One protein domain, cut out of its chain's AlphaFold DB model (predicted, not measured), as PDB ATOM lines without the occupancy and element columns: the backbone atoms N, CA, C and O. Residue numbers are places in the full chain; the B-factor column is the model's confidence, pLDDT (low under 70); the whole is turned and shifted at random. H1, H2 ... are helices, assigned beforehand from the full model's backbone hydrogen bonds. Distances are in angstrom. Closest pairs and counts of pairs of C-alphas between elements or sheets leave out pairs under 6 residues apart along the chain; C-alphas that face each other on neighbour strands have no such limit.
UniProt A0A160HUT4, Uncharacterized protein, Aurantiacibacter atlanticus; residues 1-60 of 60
ATOM      1  N   MET A   1      17.180 -24.225 -30.160       70.12
ATOM      2  CA  MET A   1      16.705 -22.925 -29.617       70.12
ATOM      3  C   MET A   1      17.169 -22.763 -28.179       70.12
ATOM      4  O   MET A   1      17.835 -21.786 -27.878       70.12
ATOM      5  N   THR A   2      16.900 -23.746 -27.323       73.38
ATOM      6  CA  THR A   2      17.486 -23.865 -25.979       73.38
ATOM      7  C   THR A   2      19.015 -23.917 -25.996       73.38
ATOM      8  O   THR A   2      19.620 -23.220 -25.194       73.38
ATOM      9  N   ASP A   3      19.643 -24.584 -26.972       75.69
ATOM     10  CA  ASP A   3      21.115 -24.562 -27.114       75.69
ATOM     11  C   ASP A   3      21.683 -23.158 -27.359       75.69
ATOM     12  O   ASP A   3      22.738 -22.809 -26.841       75.69
ATOM     13  N   PHE A   4      20.966 -22.334 -28.131       79.88
ATOM     14  CA  PHE A   4      21.353 -20.944 -28.378       79.88
ATOM     15  C   PHE A   4      21.184 -20.103 -27.109       79.88
ATOM     16  O   PHE A   4      22.093 -19.383 -26.722       79.88
ATOM     17  N   ILE A   5      20.048 -20.245 -26.421       80.44
ATOM     18  CA  ILE A   5      19.777 -19.560 -25.148       80.44
ATOM     19  C   ILE A   5      20.821 -19.930 -24.082       80.44
ATOM     20  O   ILE A   5      21.262 -19.058 -23.336       80.44
ATOM     21  N   HIS A   6      21.237 -21.198 -24.045       81.25
ATOM     22  CA  HIS A   6      22.292 -21.695 -23.170       81.25
ATOM     23  C   HIS A   6      23.668 -21.138 -23.558       81.25
ATOM     24  O   HIS A   6      24.385 -20.627 -22.704       81.25
ATOM     25  N   GLY A   7      24.032 -21.199 -24.843       84.88
ATOM     26  CA  GLY A   7      25.314 -20.694 -25.346       84.88
ATOM     27  C   GLY A   7      25.502 -19.187 -25.145       84.88
ATOM     28  O   GLY A   7      26.606 -18.749 -24.838       84.88
ATOM     29  N   GLU A   8      24.420 -18.417 -25.244       89.94
ATOM     30  CA  GLU A   8      24.407 -16.963 -25.039       89.94
ATOM     31  C   GLU A   8      24.118 -16.553 -23.579       89.94
ATOM     32  O   GLU A   8      24.014 -15.363 -23.284       89.94
ATOM     33  N   ALA A   9      23.967 -17.521 -22.662       86.62
ATOM     34  CA  ALA A   9      23.653 -17.306 -21.244       86.62
ATOM     35  C   ALA A   9      22.463 -16.350 -21.002       86.62
ATOM     36  O   ALA A   9      22.466 -15.544 -20.072       86.62
ATOM     37  N   LEU A  10      21.430 -16.431 -21.852       87.12
ATOM     38  CA  LEU A  10      20.272 -15.528 -21.793       87.12
ATOM     39  C   LEU A  10      19.295 -15.885 -20.665       87.12
ATOM     40  O   LEU A  10      18.443 -15.069 -20.322       87.12
ATOM     41  N   LEU A  11      19.403 -17.097 -20.115       90.50
ATOM     42  CA  LEU A  11      18.622 -17.601 -18.988       90.50
ATOM     43  C   LEU A  11      19.524 -18.381 -18.028       90.50
ATOM     44  O   LEU A  11      20.553 -18.923 -18.433       90.50
ATOM     45  N   GLU A  12      19.104 -18.484 -16.767       91.50
ATOM     46  CA  GLU A  12      19.752 -19.378 -15.808       91.50
ATOM     47  C   GLU A  12      19.573 -20.848 -16.219       91.50
ATOM     48  O   GLU A  12      18.521 -21.256 -16.716       91.50
ATOM     49  N   GLU A  13      20.580 -21.677 -15.951       88.12
ATOM     50  CA  GLU A  13      20.593 -23.096 -16.337       88.12
ATOM     51  C   GLU A  13      19.388 -23.873 -15.775       88.12
ATOM     52  O   GLU A  13      18.757 -24.668 -16.471       88.12
ATOM     53  N   ALA A  14      18.988 -23.569 -14.537       90.44
ATOM     54  CA  ALA A  14      17.808 -24.161 -13.904       90.44
ATOM     55  C   ALA A  14      16.487 -23.781 -14.599       90.44
ATOM     56  O   ALA A  14      15.486 -24.491 -14.488       90.44
ATOM     57  N   GLU A  15      16.442 -22.651 -15.300       90.38
ATOM     58  CA  GLU A  15      15.281 -22.240 -16.085       90.38
ATOM     59  C   GLU A  15      15.261 -22.921 -17.453       90.38
ATOM     60  O   GLU A  15      14.215 -23.415 -17.872       90.38
ATOM     61  N   ILE A  16      16.425 -23.068 -18.088       86.88
ATOM     62  CA  ILE A  16      16.581 -23.821 -19.340       86.88
ATOM     63  C   ILE A  16      16.151 -25.281 -19.149       86.88
ATOM     64  O   ILE A  16      15.344 -25.786 -19.931       86.88
ATOM     65  N   ASN A  17      16.611 -25.932 -18.078       87.50
ATOM     66  CA  ASN A  17      16.258 -27.323 -17.786       87.50
ATOM     67  C   ASN A  17      14.747 -27.498 -17.586       87.50
ATOM     68  O   ASN A  17      14.151 -28.397 -18.173       87.50
ATOM     69  N   ARG A  18      14.093 -26.581 -16.859       90.50
ATOM     70  CA  ARG A  18      12.630 -26.604 -16.689       90.50
ATOM     71  C   ARG A  18      11.880 -26.440 -18.010       90.50
ATOM     72  O   ARG A  18      10.865 -27.105 -18.211       90.50
ATOM     73  N   ILE A  19      12.350 -25.576 -18.910       86.94
ATOM     74  CA  ILE A  19      11.743 -25.393 -20.239       86.94
ATOM     75  C   ILE A  19      11.848 -26.682 -21.058       86.94
ATOM     76  O   ILE A  19      10.871 -27.074 -21.689       86.94
ATOM     77  N   ILE A  20      13.003 -27.352 -21.030       84.75
ATOM     78  CA  ILE A  20      13.216 -28.616 -21.747       84.75
ATOM     79  C   ILE A  20      12.325 -29.722 -21.167       84.75
ATOM     80  O   ILE A  20      11.641 -30.409 -21.919       84.75
ATOM     81  N   GLU A  21      12.288 -29.868 -19.842       89.31
ATOM     82  CA  GLU A  21      11.512 -30.913 -19.158       89.31
ATOM     83  C   GLU A  21       9.995 -30.752 -19.326       89.31
ATOM     84  O   GLU A  21       9.271 -31.743 -19.394       89.31
ATOM     85  N   SER A  22       9.504 -29.512 -19.384       91.50
ATOM     86  CA  SER A  22       8.070 -29.210 -19.503       91.50
ATOM     87  C   SER A  22       7.595 -28.986 -20.940       91.50
ATOM     88  O   SER A  22       6.409 -28.718 -21.158       91.50
ATOM     89  N   ALA A  23       8.490 -29.097 -21.927       89.69
ATOM     90  CA  ALA A  23       8.148 -28.873 -23.322       89.69
ATOM     91  C   ALA A  23       7.129 -29.918 -23.819       89.69
ATOM     92  O   ALA A  23       7.353 -31.123 -23.678       89.69
ATOM     93  N   PRO A  24       6.026 -29.492 -24.467       93.88
ATOM     94  CA  PRO A  24       5.134 -30.414 -25.158       93.88
ATOM     95  C   PRO A  24       5.891 -31.223 -26.218       93.88
ATOM     96  O   PRO A  24       6.704 -30.668 -26.957       93.88
ATOM     97  N   SER A  25       5.590 -32.516 -26.345       89.56
ATOM     98  CA  SER A  25       6.283 -33.420 -27.278       89.56
ATOM     99  C   SER A  25       6.240 -32.925 -28.729       89.56
ATOM    100  O   SER A  25       7.241 -33.003 -29.438       89.56
ATOM    101  N   ASP A  26       5.117 -32.333 -29.143       89.25
ATOM    102  CA  ASP A  26       4.952 -31.753 -30.481       89.25
ATOM    103  C   ASP A  26       5.899 -30.569 -30.724       89.25
ATOM    104  O   ASP A  26       6.424 -30.396 -31.825       89.25
ATOM    105  N   LEU A  27       6.168 -29.768 -29.687       86.31
ATOM    106  CA  LEU A  27       7.115 -28.659 -29.765       86.31
ATOM    107  C   LEU A  27       8.551 -29.173 -29.906       86.31
ATOM    108  O   LEU A  27       9.317 -28.616 -30.692       86.31
ATOM    109  N   VAL A  28       8.908 -30.239 -29.183       86.75
ATOM    110  CA  VAL A  28      10.228 -30.881 -29.297       86.75
ATOM    111  C   VAL A  28      10.423 -31.431 -30.711       86.75
ATOM    112  O   VAL A  28      11.400 -31.080 -31.369       86.75
ATOM    113  N   ALA A  29       9.450 -32.185 -31.230       88.12
ATOM    114  CA  ALA A  29       9.500 -32.745 -32.580       88.12
ATOM    115  C   ALA A  29       9.615 -31.658 -33.667       88.12
ATOM    116  O   ALA A  29      10.386 -31.791 -34.622       88.12
ATOM    117  N   PHE A  30       8.882 -30.549 -33.513       86.31
ATOM    118  CA  PHE A  30       9.010 -29.394 -34.399       86.31
ATOM    119  C   PHE A  30      10.426 -28.803 -34.361       86.31
ATOM    120  O   PHE A  30      11.017 -28.552 -35.413       86.31
ATOM    121  N   GLN A  31      10.986 -28.600 -33.164       85.56
ATOM    122  CA  GLN A  31      12.318 -28.018 -33.002       85.56
ATOM    123  C   GLN A  31      13.428 -28.919 -33.552       85.56
ATOM    124  O   GLN A  31      14.331 -28.405 -34.210       85.56
ATOM    125  N   GLU A  32      13.351 -30.235 -33.353       88.44
ATOM    126  CA  GLU A  32      14.299 -31.196 -33.931       88.44
ATOM    127  C   GLU A  32      14.305 -31.128 -35.461       88.44
ATOM    128  O   GLU A  32      15.364 -31.047 -36.086       88.44
ATOM    129  N   ARG A  33      13.120 -31.087 -36.082       89.19
ATOM    130  CA  ARG A  33      12.996 -30.956 -37.540       89.19
ATOM    131  C   ARG A  33      13.487 -29.596 -38.037       89.19
ATOM    132  O   ARG A  33      14.159 -29.532 -39.062       89.19
ATOM    133  N   ALA A  34      13.197 -28.520 -37.309       85.06
ATOM    134  CA  ALA A  34      13.675 -27.181 -37.646       85.06
ATOM    135  C   ALA A  34      15.207 -27.061 -37.526       85.06
ATOM    136  O   ALA A  34      15.839 -26.382 -38.336       85.06
ATOM    137  N   ALA A  35      15.820 -27.739 -36.548       85.75
ATOM    138  CA  ALA A  35      17.267 -27.745 -36.336       85.75
ATOM    139  C   ALA A  35      18.038 -28.435 -37.473       85.75
ATOM    140  O   ALA A  35      19.171 -28.054 -37.755       85.75
ATOM    141  N   GLN A  36      17.414 -29.393 -38.165       90.00
ATOM    142  CA  GLN A  36      17.997 -30.051 -39.340       90.00
ATOM    143  C   GLN A  36      18.073 -29.134 -40.570       90.00
ATOM    144  O   GLN A  36      18.814 -29.439 -41.502       90.00
ATOM    145  N   GLN A  37      17.331 -28.018 -40.595       87.06
ATOM    146  CA  GLN A  37      17.366 -27.064 -41.701       87.06
ATOM    147  C   GLN A  37      18.587 -26.131 -41.562       87.06
ATOM    148  O   GLN A  37      18.633 -25.342 -40.601       87.06
ATOM    149  N   PRO A  38      19.539 -26.152 -42.520       88.06
ATOM    150  CA  PRO A  38      20.676 -25.233 -42.543       88.06
ATOM    151  C   PRO A  38      20.210 -23.779 -42.540       88.06
ATOM    152  O   PRO A  38      19.201 -23.459 -43.171       88.06
ATOM    153  N   VAL A  39      20.934 -22.897 -41.848       83.94
ATOM    154  CA  VAL A  39      20.548 -21.481 -41.702       83.94
ATOM    155  C   VAL A  39      20.478 -20.792 -43.062       83.94
ATOM    156  O   VAL A  39      19.554 -20.029 -43.321       83.94
ATOM    157  N   GLU A  40      21.398 -21.132 -43.956       87.69
ATOM    158  CA  GLU A  40      21.509 -20.605 -45.316       87.69
ATOM    159  C   GLU A  40      20.324 -21.018 -46.201       87.69
ATOM    160  O   GLU A  40      20.030 -20.358 -47.193       87.69
ATOM    161  N   ALA A  41      19.637 -22.106 -45.837       85.44
ATOM    162  CA  ALA A  41      18.467 -22.635 -46.532       85.44
ATOM    163  C   ALA A  41      17.138 -22.226 -45.869       85.44
ATOM    164  O   ALA A  41      16.071 -22.701 -46.268       85.44
ATOM    165  N   ARG A  42      17.171 -21.385 -44.826       87.19
ATOM    166  CA  ARG A  42      15.955 -20.865 -44.189       87.19
ATOM    167  C   ARG A  42      15.417 -19.703 -45.011       87.19
ATOM    168  O   ARG A  42      16.112 -18.719 -45.248       87.19
ATOM    169  N   GLU A  43      14.162 -19.824 -45.427       87.75
ATOM    170  CA  GLU A  43      13.449 -18.721 -46.062       87.75
ATOM    171  C   GLU A  43      13.351 -17.537 -45.081       87.75
ATOM    172  O   GLU A  43      13.047 -17.749 -43.899       87.75
ATOM    173  N   PRO A  44      13.600 -16.291 -45.527       90.38
ATOM    174  CA  PRO A  44      13.352 -15.120 -44.704       90.38
ATOM    175  C   PRO A  44      11.894 -15.083 -44.251       90.38
ATOM    176  O   PRO A  44      10.981 -15.268 -45.055       90.38
ATOM    177  N   MET A  45      11.670 -14.770 -42.973       89.12
ATOM    178  CA  MET A  45      10.321 -14.715 -42.399       89.12
ATOM    179  C   MET A  45       9.384 -13.797 -43.197       89.12
ATOM    180  O   MET A  45       8.214 -14.116 -43.363       89.12
ATOM    181  N   SER A  46       9.890 -12.681 -43.734       92.56
ATOM    182  CA  SER A  46       9.108 -11.770 -44.580       92.56
ATOM    183  C   SER A  46       8.570 -12.455 -45.836       92.56
ATOM    184  O   SER A  46       7.382 -12.359 -46.124       92.56
ATOM    185  N   THR A  47       9.419 -13.198 -46.544       91.56
ATOM    186  CA  THR A  47       9.047 -13.925 -47.764       91.56
ATOM    187  C   THR A  47       8.082 -15.064 -47.455       91.56
ATOM    188  O   THR A  47       7.102 -15.262 -48.169       91.56
ATOM    189  N   TRP A  48       8.308 -15.774 -46.350       90.75
ATOM    190  CA  TRP A  48       7.379 -16.802 -45.887       90.75
ATOM    191  C   TRP A  48       5.992 -16.216 -45.574       90.75
ATOM    192  O   TRP A  48       4.979 -16.759 -46.012       90.75
ATOM    193  N   LEU A  49       5.937 -15.077 -44.869       91.62
ATOM    194  CA  LEU A  49       4.689 -14.384 -44.530       91.62
ATOM    195  C   LEU A  49       3.931 -13.912 -45.774       91.62
ATOM    196  O   LEU A  49       2.711 -14.043 -45.825       91.62
ATOM    197  N   GLU A  50       4.633 -13.382 -46.776       94.38
ATOM    198  CA  GLU A  50       4.031 -12.994 -48.056       94.38
ATOM    199  C   GLU A  50       3.331 -14.185 -48.721       94.38
ATOM    200  O   GLU A  50       2.147 -14.102 -49.052       94.38
ATOM    201  N   ARG A  51       4.024 -15.323 -48.832       91.44
ATOM    202  CA  ARG A  51       3.492 -16.559 -49.429       91.44
ATOM    203  C   ARG A  51       2.350 -17.164 -48.610       91.44
ATOM    204  O   ARG A  51       1.376 -17.662 -49.174       91.44
ATOM    205  N   PHE A  52       2.441 -17.108 -47.280       88.62
ATOM    206  CA  PHE A  52       1.377 -17.558 -46.384       88.62
ATOM    207  C   PHE A  52       0.108 -16.709 -46.547       88.62
ATOM    208  O   PHE A  52      -0.977 -17.257 -46.733       88.62
ATOM    209  N   HIS A  53       0.227 -15.377 -46.548       91.88
ATOM    210  CA  HIS A  53      -0.912 -14.478 -46.764       91.88
ATOM    211  C   HIS A  53      -1.505 -14.603 -48.172       91.88
ATOM    212  O   HIS A  53      -2.713 -14.444 -48.341       91.88
ATOM    213  N   ALA A  54      -0.677 -14.933 -49.164       93.31
ATOM    214  CA  ALA A  54      -1.111 -15.271 -50.515       93.31
ATOM    215  C   ALA A  54      -1.759 -16.670 -50.628       93.31
ATOM    216  O   ALA A  54      -2.204 -17.042 -51.709       93.31
ATOM    217  N   GLN A  55      -1.840 -17.435 -49.529       88.19
ATOM    218  CA  GLN A  55      -2.368 -18.810 -49.469       88.19
ATOM    219  C   GLN A  55      -1.609 -19.816 -50.355       88.19
ATOM    220  O   GLN A  55      -2.125 -20.876 -50.709       88.19
ATOM    221  N   GLU A  56      -0.356 -19.515 -50.695       84.56
ATOM    222  CA  GLU A  56       0.514 -20.392 -51.487       84.56
ATOM    223  C   GLU A  56       1.152 -21.498 -50.637       84.56
ATOM    224  O   GLU A  56       1.670 -22.485 -51.160       84.56
ATOM    225  N   ILE A  57       1.113 -21.339 -49.313       78.31
ATOM    226  CA  ILE A  57       1.564 -22.329 -48.341       78.31
ATOM    227  C   ILE A  57       0.322 -22.921 -47.666       78.31
ATOM    228  O   ILE A  57      -0.169 -22.392 -46.672       78.31
ATOM    229  N   HIS A  58      -0.195 -24.024 -48.209       62.56
ATOM    230  CA  HIS A  58      -1.179 -24.852 -47.512       62.56
ATOM    231  C   HIS A  58      -0.450 -25.940 -46.722       62.56
ATOM    232  O   HIS A  58       0.260 -26.765 -47.300       62.56
ATOM    233  N   HIS A  59      -0.630 -25.950 -45.401       55.19
ATOM    234  CA  HIS A  59      -0.318 -27.126 -44.595       55.19
ATOM    235  C   HIS A  59      -1.330 -28.220 -44.965       55.19
ATOM    236  O   HIS A  59      -2.517 -28.083 -44.669       55.19
ATOM    237  N   ALA A  60      -0.859 -29.239 -45.689       43.94
ATOM    238  CA  ALA A  60      -1.563 -30.507 -45.864       43.94
ATOM    239  C   ALA A  60      -1.495 -31.337 -44.577       43.94
ATOM    240  O   ALA A  60      -0.444 -31.260 -43.895       43.94
TER     241      ALA A  60
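This is residues 1 to 60 of the 60 residues of an uncharacterized protein of Aurantiacibacter atlanticus (UniProt A0A160HUT4). Four short helices are strung out in a winding, open chain with no common core: H3, the longest, lies in the middle, a small helical hairpin of H1 and H2 is at one end, and H4 is on its own at the other end. H1 and H2 are side by side and are the one pair of helices that touches; free-standing residues 21 to 27 and 36 to 41 lie where the chain passes from H2 into H3 and on from H3 towards H4. The printed part has 60 residues, with four named helices in the order H1, H2, H3, H4 and no named strand, and its class is all helix. The whole is loose, with a radius of gyration of the C-alphas of 15.0 A, and elongated, spanning 42 by 24 by 19 A.

H3 is residues 25 to 35, 15.3 A from first to last C-alpha, with C-alpha 25 at (6.283, -33.420, -27.278). Before it comes H2, residues 13 to 22, 14.3 A long. H1 is residues 2 to 7, 8.5 A long, and C-alpha 2 is at (17.486, -23.865, -25.979). H4 is residues 45 to 53, 12.1 A long, and ends with C-alpha 53 at (-0.912, -14.478, -46.764).

H3 touches no helix. H2 and H3 are only just apart, with their closest C-alphas 8.4 A from each other, and a tight link of 2 residues joins them. H1 and H2 form a helical hairpin: they touch, with 5 pairs of C-alphas within 8 A, and their closest C-alphas are those of Thr 2 and Ile 16, 6.7 A apart. They run opposite ways at a shallow tilt of 12 degrees, and the link between them, 5 residues, is tight. H1 and H3 are apart. H4 touches no helix; it is apart from H1, H2 and H3. In H1, H2, H3 and H4 every O i to N i+4 pair of the backbone is within hydrogen-bond range.

The two C-alphas farthest apart are those of Ala 14, in H2, and Ala 54, just after H4, at 42.2 A. Three stretches stand free: residues 21 to 27, of which 25 to 27 belong to H3; residues 36 to 41; and residues 50 to 55, of which 50 to 53 belong to H4. The printed part has no cut, and no link is long; the link from H3 to H4, 9 residues, is short. The mean pLDDT of the printed part is 85.6, and residues 58 to 60, at the chain's end, are under 70.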